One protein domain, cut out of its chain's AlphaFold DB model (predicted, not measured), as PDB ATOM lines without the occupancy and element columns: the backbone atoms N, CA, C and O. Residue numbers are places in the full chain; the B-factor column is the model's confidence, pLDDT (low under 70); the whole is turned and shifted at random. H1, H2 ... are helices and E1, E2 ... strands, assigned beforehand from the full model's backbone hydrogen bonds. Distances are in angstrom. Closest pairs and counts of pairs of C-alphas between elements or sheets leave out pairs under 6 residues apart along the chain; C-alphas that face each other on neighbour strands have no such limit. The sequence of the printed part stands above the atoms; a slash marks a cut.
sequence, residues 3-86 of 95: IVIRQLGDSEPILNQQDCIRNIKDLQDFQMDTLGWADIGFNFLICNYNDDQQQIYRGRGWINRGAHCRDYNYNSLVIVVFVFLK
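Overview. This is residues 3 to 86 of the 95 residues of the protein "Hypothetical protein" of Rotaria sp. Silwood2 (UniProt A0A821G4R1). One helix, H1, slants over one face of a strongly twisted four-stranded sheet, making two layers; the other face is bare, and residues 70 to 75 of a long loop stick out. The 84 printed residues include E1, H1, E2, E3 and E4 along the chain; the mixed sheet runs E1, E4, E2, E3. The class is mixed, helices and strands; the whole is compact, with radius of gyration of the C-alphas 13.6 A and spans 41 by 30 by 20 A.

Arrangement. E1, residues 3 to 6, is parallel to E4, residues 78 to 84; N 4 and O 79 are 2.9 A apart. H1, residues 17 to 34, touches E2, residues 44 to 50; their closest C-alphas, Cys 20 and Cys 47, are 5.9 A apart. In H1 every O i to N i+4 pair is within hydrogen-bond range. E1, H1 and E2 form a split strand-helix-strand unit, two strands running the same way with E4 between them, its crossover right-handed. E4 and E2 are parallel, N 46 to O 82 2.7 A. E2 and E3, residues 53 to 58, form an antiparallel hairpin, N 47 to O 55 2.9 A.

Along the chain. E1, 9.8 A long, begins at C-alpha 3 (-26.393, -40.026, 9.771). H1 spans 25.2 A, E2 18.8 A, E3 16.6 A. E4, 19.6 A, ends at C-alpha 84 (-33.545, -47.546, 22.773).

Size, cuts and confidence. The C-alphas farthest apart, Leu 15 and Tyr 74, are 41.5 A apart. The printed part has no cut. The link E3 to E4 is long; pLDDT is under 70 in 26 residues, among them 63 to 79.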
ATOM      1  N   ILE A   3     -25.976 -39.492   8.471       68.38
ATOM      2  CA  ILE A   3     -26.393 -40.026   9.771       68.38
ATOM      3  C   ILE A   3     -27.114 -41.340   9.500       68.38
ATOM      4  O   ILE A   3     -28.042 -41.381   8.695       68.38
ATOM      5  N   VAL A   4     -26.669 -42.409  10.155       72.31
ATOM      6  CA  VAL A   4     -27.302 -43.726  10.087       72.31
ATOM      7  C   VAL A   4     -27.983 -43.983  11.422       72.31
ATOM      8  O   VAL A   4     -27.331 -43.993  12.464       72.31
ATOM      9  N   ILE A   5     -29.295 -44.202  11.389       75.50
ATOM     10  CA  ILE A   5     -30.080 -44.569  12.570       75.50
ATOM     11  C   ILE A   5     -30.265 -46.082  12.549       75.50
ATOM     12  O   ILE A   5     -30.721 -46.640  11.549       75.50
ATOM     13  N   ARG A   6     -29.895 -46.753  13.641       73.50
ATOM     14  CA  ARG A   6     -30.104 -48.191  13.821       73.50
ATOM     15  C   ARG A   6     -30.922 -48.448  15.082       73.50
ATOM     16  O   ARG A   6     -30.566 -47.997  16.166       73.50
ATOM     17  N   GLN A   7     -31.970 -49.245  14.920       72.88
ATOM     18  CA  GLN A   7     -32.712 -49.880  16.002       72.88
ATOM     19  C   GLN A   7     -32.251 -51.344  16.088       72.88
ATOM     20  O   GLN A   7     -32.178 -52.011  15.053       72.88
ATOM     21  N   LEU A   8     -31.891 -51.844  17.275       63.44
ATOM     22  CA  LEU A   8     -31.815 -53.294  17.514       63.44
ATOM     23  C   LEU A   8     -33.098 -53.737  18.215       63.44
ATOM     24  O   LEU A   8     -33.693 -52.972  18.974       63.44
ATOM     25  N   GLY A   9     -33.525 -54.953  17.889       55.66
ATOM     26  CA  GLY A   9     -34.626 -55.627  18.562       55.66
ATOM     27  C   GLY A   9     -34.183 -56.156  19.921       55.66
ATOM     28  O   GLY A   9     -33.046 -56.597  20.064       55.66
ATOM     29  N   ASP A  10     -35.125 -56.091  20.859       56.31
ATOM     30  CA  ASP A  10     -35.135 -56.704  22.188       56.31
ATOM     31  C   ASP A  10     -34.083 -56.181  23.178       56.31
ATOM     32  O   ASP A  10     -33.046 -56.791  23.428       56.31
ATOM     33  N   SER A  11     -34.396 -55.036  23.792       61.28
ATOM     34  CA  SER A  11     -33.806 -54.608  25.065       61.28
ATOM     35  C   SER A  11     -34.764 -54.912  26.216       61.28
ATOM     36  O   SER A  11     -35.983 -54.897  26.024       61.28
ATOM     37  N   GLU A  12     -34.228 -55.097  27.423       67.12
ATOM     38  CA  GLU A  12     -35.043 -55.126  28.642       67.12
ATOM     39  C   GLU A  12     -35.922 -53.862  28.737       67.12
ATOM     40  O   GLU A  12     -35.512 -52.799  28.245       67.12
ATOM     41  N   PRO A  13     -37.113 -53.935  29.367       71.56
ATOM     42  CA  PRO A  13     -38.000 -52.790  29.515       71.56
ATOM     43  C   PRO A  13     -37.272 -51.582  30.102       71.56
ATOM     44  O   PRO A  13     -36.542 -51.680  31.088       71.56
ATOM     45  N   ILE A  14     -37.495 -50.425  29.486       77.12
ATOM     46  CA  ILE A  14     -36.836 -49.177  29.854       77.12
ATOM     47  C   ILE A  14     -37.859 -48.296  30.554       77.12
ATOM     48  O   ILE A  14     -38.730 -47.709  29.910       77.12
ATOM     49  N   LEU A  15     -37.783 -48.241  31.882       80.06
ATOM     50  CA  LEU A  15     -38.751 -47.535  32.723       80.06
ATOM     51  C   LEU A  15     -38.154 -46.284  33.362       80.06
ATOM     52  O   LEU A  15     -38.882 -45.356  33.713       80.06
ATOM     53  N   ASN A  16     -36.834 -46.243  33.518       84.81
ATOM     54  CA  ASN A  16     -36.120 -45.107  34.077       84.81
ATOM     55  C   ASN A  16     -34.709 -44.970  33.478       84.81
ATOM     56  O   ASN A  16     -34.254 -45.773  32.662       84.81
ATOM     57  N   GLN A  17     -33.987 -43.939  33.913       86.25
ATOM     58  CA  GLN A  17     -32.624 -43.669  33.460       86.25
ATOM     59  C   GLN A  17     -31.631 -44.804  33.780       86.25
ATOM     60  O   GLN A  17     -30.700 -45.034  33.009       86.25
ATOM     61  N   GLN A  18     -31.804 -45.522  34.893       88.56
ATOM     62  CA  GLN A  18     -30.916 -46.628  35.266       88.56
ATOM     63  C   GLN A  18     -31.069 -47.807  34.301       88.56
ATOM     64  O   GLN A  18     -30.068 -48.430  33.955       88.56
ATOM     65  N   ASP A  19     -32.279 -48.056  33.790       85.94
ATOM     66  CA  ASP A  19     -32.506 -49.074  32.758       85.94
ATOM     67  C   ASP A  19     -31.787 -48.724  31.449       85.94
ATOM     68  O   ASP A  19     -31.205 -49.602  30.814       85.94
ATOM     69  N   CYS A  20     -31.763 -47.443  31.060       86.56
ATOM     70  CA  CYS A  20     -30.969 -46.985  29.916       86.56
ATOM     71  C   CYS A  20     -29.478 -47.274  30.114       86.56
ATOM     72  O   CYS A  20     -28.830 -47.820  29.226       86.56
ATOM     73  N   ILE A  21     -28.935 -46.917  31.283       88.94
ATOM     74  CA  ILE A  21     -27.516 -47.120  31.596       88.94
ATOM     75  C   ILE A  21     -27.173 -48.611  31.585       88.94
ATOM     76  O   ILE A  21     -26.165 -48.989  30.993       88.94
ATOM     77  N   ARG A  22     -28.018 -49.452  32.195       89.50
ATOM     78  CA  ARG A  22     -27.834 -50.907  32.222       89.50
ATOM     79  C   ARG A  22     -27.813 -51.484  30.810       89.50
ATOM     80  O   ARG A  22     -26.821 -52.088  30.439       89.50
ATOM     81  N   ASN A  23     -28.833 -51.207  29.998       86.81
ATOM     82  CA  ASN A  23     -28.906 -51.720  28.627       86.81
ATOM     83  C   ASN A  23     -27.721 -51.265  27.754       86.81
ATOM     84  O   ASN A  23     -27.199 -52.040  26.954       86.81
ATOM     85  N   ILE A  24     -27.276 -50.011  27.899       89.06
ATOM     86  CA  ILE A  24     -26.094 -49.504  27.184       89.06
ATOM     87  C   ILE A  24     -24.833 -50.249  27.625       89.06
ATOM     88  O   ILE A  24     -23.994 -50.569  26.783       89.06
ATOM     89  N   LYS A  25     -24.704 -50.525  28.924       91.69
ATOM     90  CA  LYS A  25     -23.567 -51.254  29.472       91.69
ATOM     91  C   LYS A  25     -23.565 -52.713  29.028       91.69
ATOM     92  O   LYS A  25     -22.550 -53.162  28.522       91.69
ATOM     93  N   ASP A  26     -24.698 -53.402  29.098       89.88
ATOM     94  CA  ASP A  26     -24.819 -54.792  28.647       89.88
ATOM     95  C   ASP A  26     -24.467 -54.924  27.155       89.88
ATOM     96  O   ASP A  26     -23.788 -55.861  26.736       89.88
ATOM     97  N   LEU A  27     -24.870 -53.941  26.341       88.12
ATOM     98  CA  LEU A  27     -24.496 -53.863  24.930       88.12
ATOM     99  C   LEU A  27     -22.991 -53.635  24.733       88.12
ATOM    100  O   LEU A  27     -22.395 -54.234  23.835       88.12
ATOM    101  N   GLN A  28     -22.381 -52.760  25.534       92.06
ATOM    102  CA  GLN A  28     -20.939 -52.524  25.503       92.06
ATOM    103  C   GLN A  28     -20.173 -53.785  25.916       92.06
ATOM    104  O   GLN A  28     -19.293 -54.212  25.173       92.06
ATOM    105  N   ASP A  29     -20.559 -54.411  27.027       94.06
ATOM    106  CA  ASP A  29     -19.962 -55.635  27.562       94.06
ATOM    107  C   ASP A  29     -20.090 -56.778  26.541       94.06
ATOM    108  O   ASP A  29     -19.104 -57.427  26.206       94.06
ATOM    109  N   PHE A  30     -21.254 -56.962  25.907       90.06
ATOM    110  CA  PHE A  30     -21.410 -57.941  24.824       90.06
ATOM    111  C   PHE A  30     -20.456 -57.672  23.650       90.06
ATOM    112  O   PHE A  30     -19.791 -58.581  23.146       90.06
ATOM    113  N   GLN A  31     -20.357 -56.422  23.197       91.12
ATOM    114  CA  GLN A  31     -19.490 -56.075  22.071       91.12
ATOM    115  C   GLN A  31     -18.004 -56.222  22.412       91.12
ATOM    116  O   GLN A  31     -17.230 -56.663  21.563       91.12
ATOM    117  N   MET A  32     -17.600 -55.891  23.634       94.19
ATOM    118  CA  MET A  32     -16.209 -55.991  24.066       94.19
ATOM    119  C   MET A  32     -15.823 -57.429  24.411       94.19
ATOM    120  O   MET A  32     -14.864 -57.953  23.848       94.19
ATOM    121  N   ASP A  33     -16.602 -58.096  25.255       96.12
ATOM    122  CA  ASP A  33     -16.249 -59.400  25.811       96.12
ATOM    123  C   ASP A  33     -16.595 -60.549  24.860       96.12
ATOM    124  O   ASP A  33     -15.851 -61.524  24.769       96.12
ATOM    125  N   THR A  34     -17.708 -60.445  24.121       94.12
ATOM    126  CA  THR A  34     -18.158 -61.521  23.218       94.12
ATOM    127  C   THR A  34     -17.683 -61.311  21.784       94.12
ATOM    128  O   THR A  34     -17.253 -62.264  21.134       94.12
ATOM    129  N   LEU A  35     -17.750 -60.078  21.266       91.69
ATOM    130  CA  LEU A  35     -17.333 -59.781  19.885       91.69
ATOM    131  C   LEU A  35     -15.877 -59.302  19.772       91.69
ATOM    132  O   LEU A  35     -15.380 -59.154  18.653       91.69
ATOM    133  N   GLY A  36     -15.193 -59.055  20.894       94.00
ATOM    134  CA  GLY A  36     -13.792 -58.627  20.914       94.00
ATOM    135  C   GLY A  36     -13.571 -57.200  20.405       94.00
ATOM    136  O   GLY A  36     -12.490 -56.880  19.905       94.00
ATOM    137  N   TRP A  37     -14.591 -56.340  20.442       90.62
ATOM    138  CA  TRP A  37     -14.455 -54.951  20.007       90.62
ATOM    139  C   TRP A  37     -13.714 -54.132  21.064       90.62
ATOM    140  O   TRP A  37     -13.821 -54.375  22.256       90.62
ATOM    141  N   ALA A  38     -12.986 -53.102  20.633       88.81
ATOM    142  CA  ALA A  38     -12.277 -52.224  21.568       88.81
ATOM    143  C   ALA A  38     -13.209 -51.327  22.410       88.81
ATOM    144  O   ALA A  38     -12.771 -50.760  23.403       88.81
ATOM    145  N   ASP A  39     -14.450 -51.135  21.952       87.88
ATOM    146  CA  ASP A  39     -15.484 -50.299  22.569       87.88
ATOM    147  C   ASP A  39     -16.825 -50.563  21.860       87.88
ATOM    148  O   ASP A  39     -16.846 -51.161  20.773       87.88
ATOM    149  N   ILE A  40     -17.916 -50.019  22.396       88.50
ATOM    150  CA  ILE A  40     -19.242 -50.027  21.789       88.50
ATOM    151  C   ILE A  40     -19.190 -49.514  20.337       88.50
ATOM    152  O   ILE A  40     -18.512 -48.537  20.028       88.50
ATOM    153  N   GLY A  41     -19.871 -50.162  19.395       84.31
ATOM    154  CA  GLY A  41     -19.782 -49.843  17.961       84.31
ATOM    155  C   GLY A  41     -20.536 -48.587  17.525       84.31
ATOM    156  O   GLY A  41     -20.519 -48.247  16.343       84.31
ATOM    157  N   PHE A  42     -21.208 -47.903  18.451       85.25
ATOM    158  CA  PHE A  42     -22.053 -46.745  18.173       85.25
ATOM    159  C   PHE A  42     -21.372 -45.438  18.597       85.25
ATOM    160  O   PHE A  42     -20.676 -45.377  19.612       85.25
ATOM    161  N   ASN A  43     -21.575 -44.364  17.825       85.69
ATOM    162  CA  ASN A  43     -21.027 -43.044  18.158       85.69
ATOM    163  C   ASN A  43     -21.808 -42.411  19.310       85.69
ATOM    164  O   ASN A  43     -21.221 -41.921  20.278       85.69
ATOM    165  N   PHE A  44     -23.134 -42.455  19.192       86.69
ATOM    166  CA  PHE A  44     -24.080 -41.944  20.172       86.69
ATOM    167  C   PHE A  44     -25.224 -42.933  20.339       86.69
ATOM    168  O   PHE A  44     -25.621 -43.612  19.389       86.69
ATOM    169  N   LEU A  45     -25.764 -42.989  21.549       88.31
ATOM    170  CA  LEU A  45     -26.934 -43.784  21.878       88.31
ATOM    171  C   LEU A  45     -28.005 -42.847  22.418       88.31
ATOM    172  O   LEU A  45     -27.726 -41.993  23.251       88.31
ATOM    173  N   ILE A  46     -29.222 -42.991  21.926       86.75
ATOM    174  CA  ILE A  46     -30.406 -42.294  22.401       86.75
ATOM    175  C   ILE A  46     -31.217 -43.316  23.172       86.75
ATOM    176  O   ILE A  46     -31.520 -44.387  22.650       86.75
ATOM    177  N   CYS A  47     -31.567 -42.987  24.406       84.06
ATOM    178  CA  CYS A  47     -32.481 -43.795  25.187       84.06
ATOM    179  C   CYS A  47     -33.634 -42.950  25.697       84.06
ATOM    180  O   CYS A  47     -33.433 -41.853  26.228       84.06
ATOM    181  N   ASN A  48     -34.834 -43.482  25.507       79.06
ATOM    182  CA  ASN A  48     -36.073 -42.886  25.958       79.06
ATOM    183  C   ASN A  48     -36.736 -43.827  26.978       79.06
ATOM    184  O   ASN A  48     -36.990 -44.992  26.676       79.06
ATOM    185  N   TYR A  49     -37.010 -43.303  28.174       75.56
ATOM    186  CA  TYR A  49     -37.767 -43.988  29.229       75.56
ATOM    187  C   TYR A  49     -39.091 -43.281  29.586       75.56
ATOM    188  O   TYR A  49     -39.904 -43.827  30.334       75.56
ATOM    189  N   ASN A  50     -39.329 -42.080  29.053       69.44
ATOM    190  CA  ASN A  50     -40.572 -41.321  29.178       69.44
ATOM    191  C   ASN A  50     -40.770 -40.467  27.917       69.44
ATOM    192  O   ASN A  50     -39.809 -39.882  27.432       69.44
ATOM    193  N   ASP A  51     -42.006 -40.332  27.440       72.25
ATOM    194  CA  ASP A  51     -42.349 -39.699  26.159       72.25
ATOM    195  C   ASP A  51     -41.741 -38.292  25.988       72.25
ATOM    196  O   ASP A  51     -41.345 -37.919  24.882       72.25
ATOM    197  N   ASP A  52     -41.540 -37.569  27.093       75.81
ATOM    198  CA  ASP A  52     -40.978 -36.215  27.109       75.81
ATOM    199  C   ASP A  52     -39.464 -36.141  27.400       75.81
ATOM    200  O   ASP A  52     -38.879 -35.055  27.380       75.81
ATOM    201  N   GLN A  53     -38.799 -37.259  27.719       71.25
ATOM    202  CA  GLN A  53     -37.396 -37.280  28.150       71.25
ATOM    203  C   GLN A  53     -36.537 -38.204  27.289       71.25
ATOM    204  O   GLN A  53     -36.571 -39.430  27.389       71.25
ATOM    205  N   GLN A  54     -35.677 -37.579  26.488       76.69
ATOM    206  CA  GLN A  54     -34.666 -38.253  25.681       76.69
ATOM    207  C   GLN A  54     -33.291 -37.977  26.278       76.69
ATOM    208  O   GLN A  54     -32.920 -36.824  26.498       76.69
ATOM    209  N   GLN A  55     -32.525 -39.034  26.527       85.31
ATOM    210  CA  GLN A  55     -31.148 -38.929  26.998       85.31
ATOM    211  C   GLN A  55     -30.195 -39.390  25.899       85.31
ATOM    212  O   GLN A  55     -30.386 -40.453  25.305       85.31
ATOM    213  N   ILE A  56     -29.162 -38.586  25.640       87.38
ATOM    214  CA  ILE A  56     -28.095 -38.915  24.694       87.38
ATOM    215  C   ILE A  56     -26.868 -39.351  25.488       87.38
ATOM    216  O   ILE A  56     -26.327 -38.598  26.296       87.38
ATOM    217  N   TYR A  57     -26.396 -40.555  25.202       87.56
ATOM    218  CA  TYR A  57     -25.196 -41.145  25.763       87.56
ATOM    219  C   TYR A  57     -24.092 -41.143  24.713       87.56
ATOM    220  O   TYR A  57     -24.306 -41.432  23.531       87.56
ATOM    221  N   ARG A  58     -22.882 -40.815  25.154       88.88
ATOM    222  CA  ARG A  58     -21.693 -40.838  24.309       88.88
ATOM    223  C   ARG A  58     -21.117 -42.256  24.288       88.88
ATOM    224  O   ARG A  58     -20.714 -42.747  25.333       88.88
ATOM    225  N   GLY A  59     -21.050 -42.863  23.103       86.69
ATOM    226  CA  GLY A  59     -20.226 -44.046  22.842       86.69
ATOM    227  C   GLY A  59     -18.849 -43.613  22.341       86.69
ATOM    228  O   GLY A  59     -18.183 -42.780  22.958       86.69
ATOM    229  N   ARG A  60     -18.474 -44.039  21.131       85.75
ATOM    230  CA  ARG A  60     -17.209 -43.614  20.493       85.75
ATOM    231  C   ARG A  60     -17.130 -42.110  20.198       85.75
ATOM    232  O   ARG A  60     -16.059 -41.578  19.907       85.75
ATOM    233  N   GLY A  61     -18.252 -41.392  20.291       76.81
ATOM    234  CA  GLY A  61     -18.326 -39.953  20.064       76.81
ATOM    235  C   GLY A  61     -18.012 -39.566  18.618       76.81
ATOM    236  O   GLY A  61     -18.168 -40.357  17.692       76.81
ATOM    237  N   TRP A  62     -17.572 -38.325  18.418       72.12
ATOM    238  CA  TRP A  62     -17.399 -37.724  17.091       72.12
ATOM    239  C   TRP A  62     -16.239 -38.296  16.258       72.12
ATOM    240  O   TRP A  62     -16.150 -37.989  15.073       72.12
ATOM    241  N   ILE A  63     -15.330 -39.083  16.849       58.94
ATOM    242  CA  ILE A  63     -13.987 -39.295  16.292       58.94
ATOM    243  C   ILE A  63     -13.636 -40.787  16.225       58.94
ATOM    244  O   ILE A  63     -13.045 -41.337  17.145       58.94
ATOM    245  N   ASN A  64     -13.988 -41.437  15.115       45.47
ATOM    246  CA  ASN A  64     -13.105 -42.376  14.413       45.47
ATOM    247  C   ASN A  64     -13.742 -42.805  13.087       45.47
ATOM    248  O   ASN A  64     -14.950 -43.020  13.010       45.47
ATOM    249  N   ARG A  65     -12.923 -42.911  12.033       48.81
ATOM    250  CA  ARG A  65     -13.343 -43.388  10.705       48.81
ATOM    251  C   ARG A  65     -14.063 -44.735  10.853       48.81
ATOM    252  O   ARG A  65     -13.455 -45.703  11.298       48.81
ATOM    253  N   GLY A  66     -15.339 -44.802  10.480       42.88
ATOM    254  CA  GLY A  66     -16.078 -46.064  10.457       42.88
ATOM    255  C   GLY A  66     -15.595 -46.949   9.307       42.88
ATOM    256  O   GLY A  66     -15.607 -46.520   8.158       42.88
ATOM    257  N   ALA A  67     -15.216 -48.197   9.592       47.66
ATOM    258  CA  ALA A  67     -14.838 -49.203   8.589       47.66
ATOM    259  C   ALA A  67     -16.058 -49.908   7.947       47.66
ATOM    260  O   ALA A  67     -15.928 -50.976   7.354       47.66
ATOM    261  N   HIS A  68     -17.256 -49.333   8.088       52.06
ATOM    262  CA  HIS A  68     -18.528 -50.004   7.799       52.06
ATOM    263  C   HIS A  68     -19.129 -49.688   6.413       52.06
ATOM    264  O   HIS A  68     -20.162 -50.257   6.080       52.06
ATOM    265  N   CYS A  69     -18.493 -48.846   5.584       45.31
ATOM    266  CA  CYS A  69     -18.908 -48.589   4.196       45.31
ATOM    267  C   CYS A  69     -17.683 -48.512   3.280       45.31
ATOM    268  O   CYS A  69     -16.907 -47.563   3.361       45.31
ATOM    269  N   ARG A  70     -17.510 -49.513   2.409       48.97
ATOM    270  CA  ARG A  70     -16.303 -49.700   1.588       48.97
ATOM    271  C   ARG A  70     -16.112 -48.639   0.491       48.97
ATOM    272  O   ARG A  70     -14.978 -48.455   0.073       48.97
ATOM    273  N   ASP A  71     -17.147 -47.880   0.109       49.34
ATOM    274  CA  ASP A  71     -17.118 -47.107  -1.150       49.34
ATOM    275  C   ASP A  71     -17.598 -45.635  -1.075       49.34
ATOM    276  O   ASP A  71     -17.814 -45.005  -2.108       49.34
ATOM    277  N   TYR A  72     -17.720 -45.025   0.114       49.00
ATOM    278  CA  TYR A  72     -18.096 -43.600   0.249       49.00
ATOM    279  C   TYR A  72     -16.956 -42.716   0.794       49.00
ATOM    280  O   TYR A  72     -16.935 -42.334   1.960       49.00
ATOM    281  N   ASN A  73     -16.026 -42.397  -0.115       39.19
ATOM    282  CA  ASN A  73     -15.173 -41.203  -0.254       39.19
ATOM    283  C   ASN A  73     -14.814 -40.339   0.977       39.19
ATOM    284  O   ASN A  73     -15.678 -39.808   1.669       39.19
ATOM    285  N   TYR A  74     -13.505 -40.084   1.090       42.09
ATOM    286  CA  TYR A  74     -12.705 -38.950   1.603       42.09
ATOM    287  C   TYR A  74     -13.311 -37.740   2.362       42.09
ATOM    288  O   TYR A  74     -12.536 -37.060   3.019       42.09
ATOM    289  N   ASN A  75     -14.620 -37.470   2.365       42.75
ATOM    290  CA  ASN A  75     -15.249 -36.281   2.965       42.75
ATOM    291  C   ASN A  75     -16.554 -36.573   3.747       42.75
ATOM    292  O   ASN A  75     -17.404 -35.690   3.891       42.75
ATOM    293  N   SER A  76     -16.775 -37.792   4.254       44.69
ATOM    294  CA  SER A  76     -18.001 -38.106   5.005       44.69
ATOM    295  C   SER A  76     -17.742 -38.511   6.463       44.69
ATOM    296  O   SER A  76     -17.088 -39.507   6.753       44.69
ATOM    297  N   LEU A  77     -18.279 -37.722   7.403       54.59
ATOM    298  CA  LEU A  77     -18.517 -38.167   8.776       54.59
ATOM    299  C   LEU A  77     -19.763 -39.062   8.754       54.59
ATOM    300  O   LEU A  77     -20.828 -38.610   8.314       54.59
ATOM    301  N   VAL A  78     -19.607 -40.318   9.175       54.66
ATOM    302  CA  VAL A  78     -20.708 -41.264   9.390       54.66
ATOM    303  C   VAL A  78     -20.930 -41.362  10.889       54.66
ATOM    304  O   VAL A  78     -20.040 -41.799  11.615       54.66
ATOM    305  N   ILE A  79     -22.103 -40.928  11.343       65.62
ATOM    306  CA  ILE A  79     -22.526 -41.061  12.738       65.62
ATOM    307  C   ILE A  79     -23.557 -42.175  12.788       65.62
ATOM    308  O   ILE A  79     -24.614 -42.057  12.164       65.62
ATOM    309  N   VAL A  80     -23.248 -43.241  13.520       70.38
ATOM    310  CA  VAL A  80     -24.213 -44.298  13.813       70.38
ATOM    311  C   VAL A  80     -24.855 -44.005  15.158       70.38
ATOM    312  O   VAL A  80     -24.167 -43.929  16.182       70.38
ATOM    313  N   VAL A  81     -26.172 -43.823  15.129       71.88
ATOM    314  CA  VAL A  81     -26.999 -43.575  16.308       71.88
ATOM    315  C   VAL A  81     -27.770 -44.839  16.643       71.88
ATOM    316  O   VAL A  81     -28.447 -45.406  15.781       71.88
ATOM    317  N   PHE A  82     -27.665 -45.258  17.897       75.62
ATOM    318  CA  PHE A  82     -28.472 -46.338  18.443       75.62
ATOM    319  C   PHE A  82     -29.697 -45.776  19.165       75.62
ATOM    320  O   PHE A  82     -29.544 -44.815  19.911       75.62
ATOM    321  N   VAL A  83     -30.886 -46.353  18.971       74.25
ATOM    322  CA  VAL A  83     -32.114 -45.901  19.653       74.25
ATOM    323  C   VAL A  83     -32.711 -47.023  20.497       74.25
ATOM    324  O   VAL A  83     -33.129 -48.051  19.971       74.25
ATOM    325  N   PHE A  84     -32.791 -46.771  21.799       72.62
ATOM    326  CA  PHE A  84     -33.545 -47.546  22.773       72.62
ATOM    327  C   PHE A  84     -34.927 -46.909  22.961       72.62
ATOM    328  O   PHE A  84     -35.035 -45.765  23.415       72.62
ATOM    329  N   LEU A  85     -35.979 -47.643  22.602       68.50
ATOM    330  CA  LEU A  85     -37.360 -47.225  22.823       68.50
ATOM    331  C   LEU A  85     -37.934 -47.977  24.015       68.50
ATOM    332  O   LEU A  85     -37.758 -49.189  24.137       68.50
ATOM    333  N   LYS A  86     -38.691 -47.266  24.848       69.50
ATOM    334  CA  LYS A  86     -39.625 -47.902  25.765       69.50
ATOM    335  C   LYS A  86     -40.571 -48.779  24.948       69.50
ATOM    336  O   LYS A  86     -41.288 -48.289  24.074       69.50
TER     337      LYS A  86